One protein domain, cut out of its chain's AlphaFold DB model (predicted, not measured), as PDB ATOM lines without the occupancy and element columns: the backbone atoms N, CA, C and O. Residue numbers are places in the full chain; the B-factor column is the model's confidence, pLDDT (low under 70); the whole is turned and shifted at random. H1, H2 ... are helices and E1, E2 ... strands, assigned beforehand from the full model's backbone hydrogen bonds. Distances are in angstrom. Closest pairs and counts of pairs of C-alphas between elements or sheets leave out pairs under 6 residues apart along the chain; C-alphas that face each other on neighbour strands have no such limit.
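AT A GLANCE: This is residues 1 to 105 of the 108 residues of an uncharacterized protein of Deltaproteobacteria bacterium (UniProt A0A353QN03). The body is one strongly twisted sheet of five strands folded back on itself, the leaf of E2 and E1 facing that of E7 and E6, with E3 as the hinge. H2 packs on this body at E2, and the hairpin E4 and E5 reaches away from it as an arm, making the long axis. The printed part has 105 residues, with two named helices and seven named strands in the order E1 E2 E3 H1 E4 E5 H2 E6 E7, class mixed. The large sheet runs E2, E1, E3, E7, E6 and is mixed; E4 and E5 are antiparallel. The whole is only just loose, close to compact, with a radius of gyration of the C-alphas of 15.7 A, and elongated, spanning 52 by 28 by 26 A.

HOW THE PARTS SIT: Begin at E1, residues 2 to 7, which forms an antiparallel hairpin with E2, residues 13 to 19; N 4 and O 17 are 2.9 A apart. E3, residues 41 to 46, is also antiparallel to E1, at 155 degrees, with N 5 and O 43 at 2.9 A. Beside E3 find E7, residues 99 to 105, parallel at 64 degrees, with N 44 and O 100 at 2.8 A. E6, residues 86 to 96, forms a hairpin with E7, with N 101 and O 94 at 2.7 A, and bends by 83 degrees at residue 91. In this folded sheet the two leaves face each other with 21 pairs of C-alphas within 11 A. H2, residues 78 to 85, is on the sheet at a height of 8.1 A, only just over E2, on which 3 of its 8 C-alphas fall; their closest C-alphas, Ile 13 and Ile 83, are 5.5 A apart. H1, residues 49 to 59, is not on the sheet but touches H2, the closest C-alphas being those of Ser 59 and Arg 78, 4.9 A. E4, residues 62 to 65, and E5, residues 71 to 74, are a hairpin with N 64 and O 72 at 2.9 A, both apart from the large sheet's strands. In H1 and H2 every O i to N i+4 pair is within hydrogen-bond range.

IN THESE COORDINATES: Find C-alpha 2 at (157.674, 179.748, 159.611), where E1 begins. H1 runs 15.3 A from C-alpha 49 at (164.598, 181.274, 167.340). E6 is 22.2 A long, and E7 runs 18.5 A to C-alpha 105 at (163.697, 192.295, 157.747).

THE WHOLE: The C-alphas farthest apart are those of Ala 68 and Tyr 97, 53.8 A. The printed part has no cut. Look at residues 20 to 40 for the long link, E2 to E3; residues 21, 26 and 27 there have pLDDT under 70.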
ATOM      1  N   MET A   1     159.990 178.067 163.502       77.25
ATOM      2  CA  MET A   1     158.662 178.592 163.120       77.25
ATOM      3  C   MET A   1     158.767 179.120 161.699       77.25
ATOM      4  O   MET A   1     159.854 179.551 161.327       77.25
ATOM      5  N   TYR A   2     157.704 179.063 160.903       84.44
ATOM      6  CA  TYR A   2     157.674 179.748 159.611       84.44
ATOM      7  C   TYR A   2     156.294 180.355 159.364       84.44
ATOM      8  O   TYR A   2     155.302 179.959 159.982       84.44
ATOM      9  N   ALA A   3     156.240 181.300 158.436       89.38
ATOM     10  CA  ALA A   3     154.992 181.805 157.892       89.38
ATOM     11  C   ALA A   3     154.993 181.696 156.371       89.38
ATOM     12  O   ALA A   3     156.034 181.835 155.731       89.38
ATOM     13  N   GLU A   4     153.825 181.465 155.791       89.94
ATOM     14  CA  GLU A   4     153.601 181.673 154.363       89.94
ATOM     15  C   GLU A   4     152.961 183.037 154.164       89.94
ATOM     16  O   GLU A   4     152.024 183.412 154.875       89.94
ATOM     17  N   VAL A   5     153.508 183.810 153.233       91.88
ATOM     18  CA  VAL A   5     153.127 185.205 153.042       91.88
ATOM     19  C   VAL A   5     152.906 185.541 151.583       91.88
ATOM     20  O   VAL A   5     153.588 185.025 150.700       91.88
ATOM     21  N   LEU A   6     152.000 186.482 151.343       93.56
ATOM     22  CA  LEU A   6     151.966 187.229 150.096       93.56
ATOM     23  C   LEU A   6     152.616 188.584 150.336       93.56
ATOM     24  O   LEU A   6     152.206 189.297 151.255       93.56
ATOM     25  N   HIS A   7     153.597 188.939 149.516       94.62
ATOM     26  CA  HIS A   7     154.290 190.219 149.600       94.62
ATOM     27  C   HIS A   7     154.337 190.917 148.244       94.62
ATOM     28  O   HIS A   7     154.241 190.265 147.206       94.62
ATOM     29  N   ASP A   8     154.469 192.238 148.248       96.00
ATOM     30  CA  ASP A   8     154.683 193.016 147.026       96.00
ATOM     31  C   ASP A   8     156.180 193.133 146.670       96.00
ATOM     32  O   ASP A   8     157.055 192.527 147.300       96.00
ATOM     33  N   ALA A   9     156.480 193.916 145.634       94.56
ATOM     34  CA  ALA A   9     157.838 194.126 145.140       94.56
ATOM     35  C   ALA A   9     158.759 194.901 146.105       94.56
ATOM     36  O   ALA A   9     159.962 194.930 145.868       94.56
ATOM     37  N   THR A  10     158.232 195.522 147.169       94.62
ATOM     38  CA  THR A  10     159.043 196.174 148.216       94.62
ATOM     39  C   THR A  10     159.244 195.276 149.435       94.62
ATOM     40  O   THR A  10     159.908 195.677 150.389       94.62
ATOM     41  N   GLY A  11     158.687 194.061 149.408       93.81
ATOM     42  CA  GLY A  11     158.727 193.115 150.518       93.81
ATOM     43  C   GLY A  11     157.636 193.370 151.555       93.81
ATOM     44  O   GLY A  11     157.633 192.718 152.599       93.81
ATOM     45  N   ASP A  12     156.692 194.282 151.298       96.81
ATOM     46  CA  ASP A  12     155.592 194.530 152.220       96.81
ATOM     47  C   ASP A  12     154.626 193.348 152.225       96.81
ATOM     48  O   ASP A  12     154.042 192.976 151.204       96.81
ATOM     49  N   ILE A  13     154.424 192.788 153.414       95.81
ATOM     50  CA  ILE A  13     153.555 191.638 153.635       95.81
ATOM     51  C   ILE A  13     152.092 192.097 153.561       95.81
ATOM     52  O   ILE A  13     151.652 192.938 154.342       95.81
ATOM     53  N   LYS A  14     151.322 191.538 152.623       94.56
ATOM     54  CA  LYS A  14     149.883 191.814 152.439       94.56
ATOM     55  C   LYS A  14     148.987 190.738 153.034       94.56
ATOM     56  O   LYS A  14     147.852 191.019 153.403       94.56
ATOM     57  N   ALA A  15     149.490 189.513 153.121       91.31
ATOM     58  CA  ALA A  15     148.835 188.415 153.813       91.31
ATOM     59  C   ALA A  15     149.897 187.568 154.505       91.31
ATOM     60  O   ALA A  15     150.965 187.343 153.939       91.31
ATOM     61  N   CYS A  16     149.601 187.098 155.712       91.00
ATOM     62  CA  CYS A  16     150.494 186.241 156.476       91.00
ATOM     63  C   CYS A  16     149.698 185.122 157.136       91.00
ATOM     64  O   CYS A  16     148.692 185.370 157.806       91.00
ATOM     65  N   TYR A  17     150.177 183.899 156.946       88.31
ATOM     66  CA  TYR A  17     149.692 182.708 157.611       88.31
ATOM     67  C   TYR A  17     150.827 182.081 158.410       88.31
ATOM     68  O   TYR A  17     151.772 181.522 157.850       88.31
ATOM     69  N   CYS A  18     150.729 182.186 159.731       83.56
ATOM     70  CA  CYS A  18     151.666 181.544 160.641       83.56
ATOM     71  C   CYS A  18     151.243 180.096 160.863       83.56
ATOM     72  O   CYS A  18     150.099 179.844 161.241       83.56
ATOM     73  N   ALA A  19     152.170 179.160 160.676       73.62
ATOM     74  CA  ALA A  19     151.935 177.759 160.977       73.62
ATOM     75  C   ALA A  19     152.883 177.290 162.083       73.62
ATOM     76  O   ALA A  19     154.106 177.363 161.953       73.62
ATOM     77  N   ASP A  20     152.297 176.746 163.150       71.94
ATOM     78  CA  ASP A  20     153.040 176.088 164.232       71.94
ATOM     79  C   ASP A  20     153.338 174.611 163.901       71.94
ATOM     80  O   ASP A  20     153.981 173.895 164.668       71.94
ATOM     81  N   THR A  21     152.887 174.144 162.735       68.50
ATOM     82  CA  THR A  21     153.115 172.795 162.214       68.50
ATOM     83  C   THR A  21     154.109 172.818 161.063       68.50
ATOM     84  O   THR A  21     154.169 173.766 160.285       68.50
ATOM     85  N   LEU A  22     154.907 171.759 160.931       70.94
ATOM     86  CA  LEU A  22     155.811 171.582 159.796       70.94
ATOM     87  C   LEU A  22     155.042 171.075 158.564       70.94
ATOM     88  O   LEU A  22     154.070 170.333 158.727       70.94
ATOM     89  N   PRO A  23     155.471 171.429 157.336       72.56
ATOM     90  CA  PRO A  23     154.919 170.825 156.130       72.56
ATOM     91  C   PRO A  23     155.155 169.310 156.142       72.56
ATOM     92  O   PRO A  23     156.141 168.831 156.704       72.56
ATOM     93  N   ALA A  24     154.273 168.559 155.476       75.94
ATOM     94  CA  ALA A  24     154.366 167.097 155.391       75.94
ATOM     95  C   ALA A  24     155.704 166.607 154.801       75.94
ATOM     96  O   ALA A  24     156.162 165.516 155.126       75.94
ATOM     97  N   GLU A  25     156.331 167.425 153.953       73.62
ATOM     98  CA  GLU A  25     157.641 167.182 153.357       73.62
ATOM     99  C   GLU A  25     158.449 168.491 153.337       73.62
ATOM    100  O   GLU A  25     157.863 169.571 153.159       73.62
ATOM    101  N   PRO A  26     159.788 168.429 153.463       68.19
ATOM    102  CA  PRO A  26     160.643 169.597 153.298       68.19
ATOM    103  C   PRO A  26     160.362 170.310 151.971       68.19
ATOM    104  O   PRO A  26     160.458 169.722 150.899       68.19
ATOM    105  N   GLY A  27     159.999 171.591 152.049       65.88
ATOM    106  CA  GLY A  27     159.792 172.445 150.877       65.88
ATOM    107  C   GLY A  27     158.439 172.317 150.170       65.88
ATOM    108  O   GLY A  27     158.198 173.076 149.239       65.88
ATOM    109  N   ARG A  28     157.509 171.463 150.623       74.19
ATOM    110  CA  ARG A  28     156.120 171.557 150.143       74.19
ATOM    111  C   ARG A  28     155.401 172.771 150.724       74.19
ATOM    112  O   ARG A  28     155.618 173.063 151.905       74.19
ATOM    113  N   PRO A  29     154.523 173.434 149.949       71.81
ATOM    114  CA  PRO A  29     153.676 174.492 150.477       71.81
ATOM    115  C   PRO A  29     152.678 173.891 151.461       71.81
ATOM    116  O   PRO A  29     152.149 172.802 151.230       71.81
ATOM    117  N   MET A  30     152.428 174.601 152.549       74.31
ATOM    118  CA  MET A  30     151.350 174.273 153.472       74.31
ATOM    119  C   MET A  30     150.030 174.865 153.023       74.31
ATOM    120  O   MET A  30     148.991 174.228 153.185       74.31
ATOM    121  N   LEU A  31     150.078 176.046 152.412       74.44
ATOM    122  CA  LEU A  31     148.943 176.625 151.731       74.44
ATOM    123  C   LEU A  31     149.167 176.575 150.231       74.44
ATOM    124  O   LEU A  31     150.182 177.007 149.688       74.44
ATOM    125  N   ARG A  32     148.159 176.069 149.531       71.00
ATOM    126  CA  ARG A  32     148.067 176.256 148.094       71.00
ATOM    127  C   ARG A  32     147.277 177.532 147.839       71.00
ATOM    128  O   ARG A  32     146.110 177.618 148.207       71.00
ATOM    129  N   PHE A  33     147.910 178.506 147.199       72.12
ATOM    130  CA  PHE A  33     147.214 179.670 146.669       72.12
ATOM    131  C   PHE A  33     146.713 179.319 145.264       72.12
ATOM    132  O   PHE A  33     147.512 179.208 144.336       72.12
ATOM    133  N   ASP A  34     145.401 179.139 145.096       76.12
ATOM    134  CA  ASP A  34     144.783 178.834 143.789       76.12
ATOM    135  C   ASP A  34     144.745 180.047 142.834       76.12
ATOM    136  O   ASP A  34     144.276 179.965 141.701       76.12
ATOM    137  N   GLY A  35     145.299 181.172 143.282       77.12
ATOM    138  CA  GLY A  35     145.602 182.359 142.499       77.12
ATOM    139  C   GLY A  35     146.349 183.358 143.375       77.12
ATOM    140  O   GLY A  35     145.868 183.719 144.448       77.12
ATOM    141  N   VAL A  36     147.529 183.794 142.939       84.38
ATOM    142  CA  VAL A  36     148.250 184.898 143.586       84.38
ATOM    143  C   VAL A  36     147.829 186.193 142.885       84.38
ATOM    144  O   VAL A  36     147.970 186.273 141.661       84.38
ATOM    145  N   PRO A  37     147.275 187.191 143.605       89.00
ATOM    146  CA  PRO A  37     146.896 188.467 143.006       89.00
ATOM    147  C   PRO A  37     148.062 189.119 142.255       89.00
ATOM    148  O   PRO A  37     149.216 189.023 142.675       89.00
ATOM    149  N   GLN A  38     147.759 189.810 141.152       91.44
ATOM    150  CA  GLN A  38     148.781 190.491 140.358       91.44
ATOM    151  C   GLN A  38     149.569 191.487 141.221       91.44
ATOM    152  O   GLN A  38     148.991 192.255 141.986       91.44
ATOM    153  N   GLY A  39     150.895 191.479 141.066       91.25
ATOM    154  CA  GLY A  39     151.801 192.339 141.830       91.25
ATOM    155  C   GLY A  39     152.206 191.774 143.192       91.25
ATOM    156  O   GLY A  39     153.022 192.399 143.863       91.25
ATOM    157  N   LEU A  40     151.687 190.601 143.578       93.31
ATOM    158  CA  LEU A  40     152.120 189.878 144.769       93.31
ATOM    159  C   LEU A  40     152.903 188.616 144.403       93.31
ATOM    160  O   LEU A  40     152.683 188.000 143.360       93.31
ATOM    161  N   ALA A  41     153.797 188.219 145.299       91.25
ATOM    162  CA  ALA A  41     154.539 186.971 145.250       91.25
ATOM    163  C   ALA A  41     154.324 186.180 146.544       91.25
ATOM    164  O   ALA A  41     154.153 186.758 147.619       91.25
ATOM    165  N   HIS A  42     154.326 184.852 146.427       90.56
ATOM    166  CA  HIS A  42     154.294 183.956 147.577       90.56
ATOM    167  C   HIS A  42     155.721 183.650 148.038       90.56
ATOM    168  O   HIS A  42     156.563 183.247 147.233       90.56
ATOM    169  N   ALA A  43     155.963 183.789 149.338       90.00
ATOM    170  CA  ALA A  43     157.193 183.346 149.975       90.00
ATOM    171  C   ALA A  43     156.902 182.607 151.283       90.00
ATOM    172  O   ALA A  43     155.910 182.870 151.968       90.00
ATOM    173  N   ARG A  44     157.819 181.717 151.656       89.88
ATOM    174  CA  ARG A  44     157.918 181.176 153.006       89.88
ATOM    175  C   ARG A  44     158.996 181.931 153.765       89.88
ATOM    176  O   ARG A  44     160.134 182.005 153.314       89.88
ATOM    177  N   LEU A  45     158.645 182.423 154.942       89.44
ATOM    178  CA  LEU A  45     159.560 183.102 155.843       89.44
ATOM    179  C   LEU A  45     159.973 182.143 156.944       89.44
ATOM    180  O   LEU A  45     159.125 181.696 157.714       89.44
ATOM    181  N   ASN A  46     161.261 181.821 157.015       83.19
ATOM    182  CA  ASN A  46     161.796 181.043 158.126       83.19
ATOM    183  C   ASN A  46     162.220 181.991 159.237       83.19
ATOM    184  O   ASN A  46     163.022 182.894 159.020       83.19
ATOM    185  N   PHE A  47     161.692 181.766 160.434       86.25
ATOM    186  CA  PHE A  47     162.040 182.577 161.589       86.25
ATOM    187  C   PHE A  47     163.130 181.873 162.379       86.25
ATOM    188  O   PHE A  47     162.977 180.702 162.756       86.25
ATOM    189  N   ASP A  48     164.215 182.598 162.649       86.25
ATOM    190  CA  ASP A  48     165.165 182.174 163.665       86.25
ATOM    191  C   ASP A  48     164.488 182.119 165.046       86.25
ATOM    192  O   ASP A  48     163.372 182.606 165.260       86.25
ATOM    193  N   THR A  49     165.154 181.475 166.000       86.19
ATOM    194  CA  THR A  49     164.598 181.274 167.340       86.19
ATOM    195  C   THR A  49     164.309 182.592 168.059       86.19
ATOM    196  O   THR A  49     163.307 182.677 168.761       86.19
ATOM    197  N   ILE A  50     165.148 183.615 167.880       90.56
ATOM    198  CA  ILE A  50     165.023 184.892 168.597       90.56
ATOM    199  C   ILE A  50     163.789 185.646 168.099       90.56
ATOM    200  O   ILE A  50     162.950 186.065 168.894       90.56
ATOM    201  N   THR A  51     163.647 185.750 166.783       90.19
ATOM    202  CA  THR A  51     162.526 186.402 166.109       90.19
ATOM    203  C   THR A  51     161.221 185.655 166.369       90.19
ATOM    204  O   THR A  51     160.196 186.273 166.649       90.19
ATOM    205  N   ALA A  52     161.247 184.318 166.359       89.81
ATOM    206  CA  ALA A  52     160.080 183.521 166.732       89.81
ATOM    207  C   ALA A  52     159.644 183.808 168.180       89.81
ATOM    208  O   ALA A  52     158.468 184.058 168.425       89.81
ATOM    209  N   MET A  53     160.582 183.836 169.134       90.56
ATOM    210  CA  MET A  53     160.277 184.149 170.537       90.56
ATOM    211  C   MET A  53     159.724 185.563 170.726       90.56
ATOM    212  O   MET A  53     158.830 185.762 171.545       90.56
ATOM    213  N   GLU A  54     160.234 186.542 169.981       92.25
ATOM    214  CA  GLU A  54     159.698 187.902 169.986       92.25
ATOM    215  C   GLU A  54     158.251 187.943 169.493       92.25
ATOM    216  O   GLU A  54     157.393 188.506 170.172       92.25
ATOM    217  N   ILE A  55     157.977 187.330 168.338       91.31
ATOM    218  CA  ILE A  55     156.633 187.275 167.756       91.31
ATOM    219  C   ILE A  55     155.667 186.611 168.742       91.31
ATOM    220  O   ILE A  55     154.585 187.145 168.991       91.31
ATOM    221  N   GLU A  56     156.059 185.489 169.351       89.44
ATOM    222  CA  GLU A  56     155.263 184.831 170.392       89.44
ATOM    223  C   GLU A  56     155.045 185.742 171.605       89.44
ATOM    224  O   GLU A  56     153.913 185.919 172.045       89.44
ATOM    225  N   GLY A  57     156.090 186.384 172.130       89.25
ATOM    226  CA  GLY A  57     155.977 187.270 173.293       89.25
ATOM    227  C   GLY A  57     155.124 188.522 173.045       89.25
ATOM    228  O   GLY A  57     154.476 189.038 173.963       89.25
ATOM    229  N   ALA A  58     155.101 189.017 171.808       89.44
ATOM    230  CA  ALA A  58     154.281 190.153 171.408       89.44
ATOM    231  C   ALA A  58     152.809 189.771 171.190       89.44
ATOM    232  O   ALA A  58     151.924 190.557 171.540       89.44
ATOM    233  N   SER A  59     152.552 188.580 170.642       89.62
ATOM    234  CA  SER A  59     151.213 188.144 170.222       89.62
ATOM    235  C   SER A  59     150.476 187.255 171.227       89.62
ATOM    236  O   SER A  59     149.247 187.175 171.191       89.62
ATOM    237  N   ALA A  60     151.184 186.628 172.168       87.06
ATOM    238  CA  ALA A  60     150.559 185.816 173.202       87.06
ATOM    239  C   ALA A  60     149.638 186.668 174.102       87.06
ATOM    240  O   ALA A  60     150.030 187.759 174.539       87.06
ATOM    241  N   PRO A  61     148.424 186.180 174.426       88.56
ATOM    242  CA  PRO A  61     147.558 186.832 175.397       88.56
ATOM    243  C   PRO A  61     148.269 187.002 176.740       88.56
ATOM    244  O   PRO A  61     148.801 186.042 177.300       88.56
ATOM    245  N   LYS A  62     148.249 188.220 177.278       88.62
ATOM    246  CA  LYS A  62     148.856 188.552 178.570       88.62
ATOM    247  C   LYS A  62     147.886 189.320 179.450       88.62
ATOM    248  O   LYS A  62     147.141 190.175 178.976       88.62
ATOM    249  N   ALA A  63     147.915 189.008 180.740       90.75
ATOM    250  CA  ALA A  63     147.182 189.762 181.742       90.75
ATOM    251  C   ALA A  63     147.931 191.067 182.046       90.75
ATOM    252  O   ALA A  63     149.133 191.049 182.319       90.75
ATOM    253  N   GLN A  64     147.224 192.189 181.994       92.19
ATOM    254  CA  GLN A  64     147.711 193.512 182.381       92.19
ATOM    255  C   GLN A  64     146.667 194.188 183.267       92.19
ATOM    256  O   GLN A  64     145.510 193.776 183.279       92.19
ATOM    257  N   LEU A  65     147.071 195.205 184.022       95.06
ATOM    258  CA  LEU A  65     146.116 196.073 184.702       95.06
ATOM    259  C   LEU A  65     145.750 197.217 183.760       95.06
ATOM    260  O   LEU A  65     146.641 197.810 183.150       95.06
ATOM    261  N   ASP A  66     144.459 197.504 183.629       94.06
ATOM    262  CA  ASP A  66     144.001 198.724 182.969       94.06
ATOM    263  C   ASP A  66     144.266 199.969 183.841       94.06
ATOM    264  O   ASP A  66     144.793 199.882 184.955       94.06
ATOM    265  N   GLU A  67     143.898 201.153 183.344       94.06
ATOM    266  CA  GLU A  67     144.076 202.419 184.073       94.06
ATOM    267  C   GLU A  67     143.293 202.475 185.399       94.06
ATOM    268  O   GLU A  67     143.641 203.250 186.289       94.06
ATOM    269  N   ALA A  68     142.263 201.638 185.556       95.38
ATOM    270  CA  ALA A  68     141.475 201.509 186.776       95.38
ATOM    271  C   ALA A  68     142.036 200.449 187.747       95.38
ATOM    272  O   ALA A  68     141.473 200.247 188.825       95.38
ATOM    273  N   GLY A  69     143.142 199.780 187.400       94.31
ATOM    274  CA  GLY A  69     143.754 198.728 188.210       94.31
ATOM    275  C   GLY A  69     143.042 197.376 188.119       94.31
ATOM    276  O   GLY A  69     143.282 196.511 188.962       94.31
ATOM    277  N   MET A  70     142.171 197.179 187.127       95.12
ATOM    278  CA  MET A  70     141.451 195.925 186.911       95.12
ATOM    279  C   MET A  70     142.217 195.015 185.941       95.12
ATOM    280  O   MET A  70     142.792 195.498 184.963       95.12
ATOM    281  N   PRO A  71     142.243 193.689 186.174       93.94
ATOM    282  CA  PRO A  71     142.916 192.763 185.277       93.94
ATOM    283  C   PRO A  71     142.167 192.655 183.944       93.94
ATOM    284  O   PRO A  71     141.004 192.255 183.897       93.94
ATOM    285  N   VAL A  72     142.871 192.946 182.856       94.69
ATOM    286  CA  VAL A  72     142.414 192.794 181.473       94.69
ATOM    287  C   VAL A  72     143.358 191.873 180.706       94.69
ATOM    288  O   VAL A  72     144.558 191.812 180.979       94.69
ATOM    289  N   VAL A  73     142.823 191.136 179.732       90.75
ATOM    290  CA  VAL A  73     143.638 190.353 178.796       90.75
ATOM    291  C   VAL A  73     143.912 191.213 177.575       90.75
ATOM    292  O   VAL A  73     142.988 191.611 176.869       90.75
ATOM    293  N   VAL A  74     145.188 191.479 177.319       88.75
ATOM    294  CA  VAL A  74     145.646 192.161 176.112       88.75
ATOM    295  C   VAL A  74     146.276 191.118 175.203       88.75
ATOM    296  O   VAL A  74     147.163 190.373 175.616       88.75
ATOM    297  N   SER A  75     145.825 191.063 173.956       85.12
ATOM    298  CA  SER A  75     146.421 190.223 172.921       85.12
ATOM    299  C   SER A  75     146.545 191.020 171.635       85.12
ATOM    300  O   SER A  75     145.609 191.722 171.246       85.12
ATOM    301  N   MET A  76     147.677 190.877 170.960       87.56
ATOM    302  CA  MET A  76     147.854 191.354 169.598       87.56
ATOM    303  C   MET A  76     147.795 190.153 168.665       87.56
ATOM    304  O   MET A  76     148.433 189.139 168.926       87.56
ATOM    305  N   ASP A  77     147.038 190.261 167.577       90.00
ATOM    306  CA  ASP A  77     147.041 189.212 166.566       90.00
ATOM    307  C   ASP A  77     148.454 189.043 165.978       90.00
ATOM    308  O   ASP A  77     149.128 190.019 165.637       90.00
ATOM    309  N   ARG A  78     148.908 187.793 165.876       90.38
ATOM    310  CA  ARG A  78     150.259 187.456 165.415       90.38
ATOM    311  C   ARG A  78     150.492 187.904 163.974       90.38
ATOM    312  O   ARG A  78     151.531 188.491 163.672       90.38
ATOM    313  N   THR A  79     149.513 187.669 163.102       91.31
ATOM    314  CA  THR A  79     149.560 188.092 161.699       91.31
ATOM    315  C   THR A  79     149.650 189.612 161.607       91.31
ATOM    316  O   THR A  79     150.500 190.129 160.880       91.31
ATOM    317  N   LYS A  80     148.855 190.335 162.403       92.00
ATOM    318  CA  LYS A  80     148.932 191.794 162.513       92.00
ATOM    319  C   LYS A  80     150.322 192.254 162.961       92.00
ATOM    320  O   LYS A  80     150.899 193.118 162.310       92.00
ATOM    321  N   TYR A  81     150.883 191.656 164.015       93.19
ATOM    322  CA  TYR A  81     152.218 192.011 164.506       93.19
ATOM    323  C   TYR A  81     153.287 191.834 163.429       93.19
ATOM    324  O   TYR A  81     154.089 192.740 163.205       93.19
ATOM    325  N   ILE A  82     153.264 190.711 162.709       93.75
ATOM    326  CA  ILE A  82     154.236 190.445 161.647       93.75
ATOM    327  C   ILE A  82     154.112 191.468 160.512       93.75
ATOM    328  O   ILE A  82     155.113 192.050 160.101       93.75
ATOM    329  N   ILE A  83     152.890 191.726 160.038       94.56
ATOM    330  CA  ILE A  83     152.627 192.677 158.948       94.56
ATOM    331  C   ILE A  83     153.070 194.099 159.325       94.56
ATOM    332  O   ILE A  83     153.622 194.819 158.489       94.56
ATOM    333  N   GLU A  84     152.839 194.514 160.571       94.69
ATOM    334  CA  GLU A  84     153.164 195.864 161.042       94.69
ATOM    335  C   GLU A  84     154.661 196.073 161.299       94.69
ATOM    336  O   GLU A  84     155.138 197.194 161.138       94.69
ATOM    337  N   ASN A  85     155.414 195.023 161.647       95.38
ATOM    338  CA  ASN A  85     156.795 195.159 162.126       95.38
ATOM    339  C   ASN A  85     157.857 194.600 161.172       95.38
ATOM    340  O   ASN A  85     159.041 194.890 161.351       95.38
ATOM    341  N   PHE A  86     157.471 193.817 160.163       95.25
ATOM    342  CA  PHE A  86     158.429 193.144 159.292       95.25
ATOM    343  C   PHE A  86     158.104 193.265 157.803       95.25
ATOM    344  O   PHE A  86     156.971 193.491 157.379       95.25
ATOM    345  N   LEU A  87     159.161 193.091 157.018       95.62
ATOM    346  CA  LEU A  87     159.199 192.941 155.576       95.62
ATOM    347  C   LEU A  87     159.776 191.568 155.242       95.62
ATOM    348  O   LEU A  87     160.553 190.988 156.006       95.62
ATOM    349  N   VAL A  88     159.433 191.082 154.060       94.19
ATOM    350  CA  VAL A  88     160.161 189.997 153.416       94.19
ATOM    351  C   VAL A  88     161.534 190.514 153.005       94.19
ATOM    352  O   VAL A  88     161.624 191.539 152.327       94.19
ATOM    353  N   ASP A  89     162.594 189.809 153.396       93.06
ATOM    354  CA  ASP A  89     163.926 190.113 152.885       93.06
ATOM    355  C   ASP A  89     164.029 189.659 151.423       93.06
ATOM    356  O   ASP A  89     163.945 188.469 151.106       93.06
ATOM    357  N   LEU A  90     164.134 190.629 150.515       89.69
ATOM    358  CA  LEU A  90     164.211 190.368 149.083       89.69
ATOM    359  C   LEU A  90     165.631 190.020 148.622       89.69
ATOM    360  O   LEU A  90     165.767 189.411 147.559       89.69
ATOM    361  N   ASP A  91     166.649 190.357 149.418       87.12
ATOM    362  CA  ASP A  91     168.060 190.138 149.092       87.12
ATOM    363  C   ASP A  91     168.479 188.680 149.360       87.12
ATOM    364  O   ASP A  91     169.405 188.163 148.730       87.12
ATOM    365  N   GLU A  92     167.756 187.985 150.242       73.69
ATOM    366  CA  GLU A  92     167.952 186.569 150.548       73.69
ATOM    367  C   GLU A  92     166.836 185.709 149.932       73.69
ATOM    368  O   GLU A  92     165.682 185.737 150.369       73.69
ATOM    369  N   GLU A  93     167.175 184.911 148.914       81.62
ATOM    370  CA  GLU A  93     166.257 183.954 148.288       81.62
ATOM    371  C   GLU A  93     166.898 182.573 148.146       81.62
ATOM    372  O   GLU A  93     167.948 182.411 147.524       81.62
ATOM    373  N   ALA A  94     166.214 181.549 148.655       83.00
ATOM    374  CA  ALA A  94     166.477 180.159 148.309       83.00
ATOM    375  C   ALA A  94     165.186 179.503 147.812       83.00
ATOM    376  O   ALA A  94     164.175 179.509 148.508       83.00
ATOM    377  N   VAL A  95     165.198 178.911 146.618       80.88
ATOM    378  CA  VAL A  95     163.999 178.272 146.059       80.88
ATOM    379  C   VAL A  95     163.986 176.783 146.381       80.88
ATOM    380  O   VAL A  95     164.889 176.047 145.986       80.88
ATOM    381  N   TYR A  96     162.922 176.316 147.035       74.00
ATOM    382  CA  TYR A  96     162.681 174.897 147.305       74.00
ATOM    383  C   TYR A  96     161.338 174.483 146.714       74.00
ATOM    384  O   TYR A  96     160.308 175.046 147.070       74.00
ATOM    385  N   TYR A  97     161.347 173.515 145.790       72.50
ATOM    386  CA  TYR A  97     160.141 172.989 145.127       72.50
ATOM    387  C   TYR A  97     159.196 174.079 144.572       72.50
ATOM    388  O   TYR A  97     157.976 173.937 144.609       72.50
ATOM    389  N   GLY A  98     159.762 175.171 144.045       72.00
ATOM    390  CA  GLY A  98     159.001 176.284 143.463       72.00
ATOM    391  C   GLY A  98     158.503 177.333 144.465       72.00
ATOM    392  O   GLY A  98     157.744 178.213 144.073       72.00
ATOM    393  N   ILE A  99     158.925 177.268 145.732       77.44
ATOM    394  CA  ILE A  99     158.633 178.275 146.761       77.44
ATOM    395  C   ILE A  99     159.901 179.054 147.077       77.44
ATOM    396  O   ILE A  99     160.927 178.455 147.402       77.44
ATOM    397  N   ALA A 100     159.809 180.383 147.042       84.69
ATOM    398  CA  ALA A 100     160.852 181.251 147.564       84.69
ATOM    399  C   ALA A 100     160.870 181.160 149.095       84.69
ATOM    400  O   ALA A 100     159.895 181.509 149.762       84.69
ATOM    401  N   VAL A 101     161.970 180.676 149.655       87.00
ATOM    402  CA  VAL A 101     162.267 180.731 151.084       87.00
ATOM    403  C   VAL A 101     163.126 181.958 151.326       87.00
ATOM    404  O   VAL A 101     164.179 182.109 150.705       87.00
ATOM    405  N   ARG A 102     162.652 182.838 152.207       90.12
ATOM    406  CA  ARG A 102     163.239 184.154 152.457       90.12
ATOM    407  C   ARG A 102     163.387 184.437 153.947       90.12
ATOM    408  O   ARG A 102     162.722 183.813 154.782       90.12
ATOM    409  N   GLY A 103     164.266 185.384 154.256       88.62
ATOM    410  CA  GLY A 103     164.415 185.958 155.588       88.62
ATOM    411  C   GLY A 103     163.331 186.989 155.915       88.62
ATOM    412  O   GLY A 103     162.489 187.346 155.086       88.62
ATOM    413  N   LEU A 104     163.372 187.480 157.152       90.56
ATOM    414  CA  LEU A 104     162.606 188.636 157.615       90.56
ATOM    415  C   LEU A 104     163.539 189.832 157.783       90.56
ATOM    416  O   LEU A 104     164.626 189.700 158.343       90.56
ATOM    417  N   LYS A 105     163.047 191.020 157.442       92.44
ATOM    418  CA  LYS A 105     163.697 192.295 157.747       92.44
ATOM    419  C   LYS A 105     162.773 193.154 158.600       92.44
ATOM    420  O   LYS A 105     161.589 193.267 158.300       92.44
TER     421      LYS A 105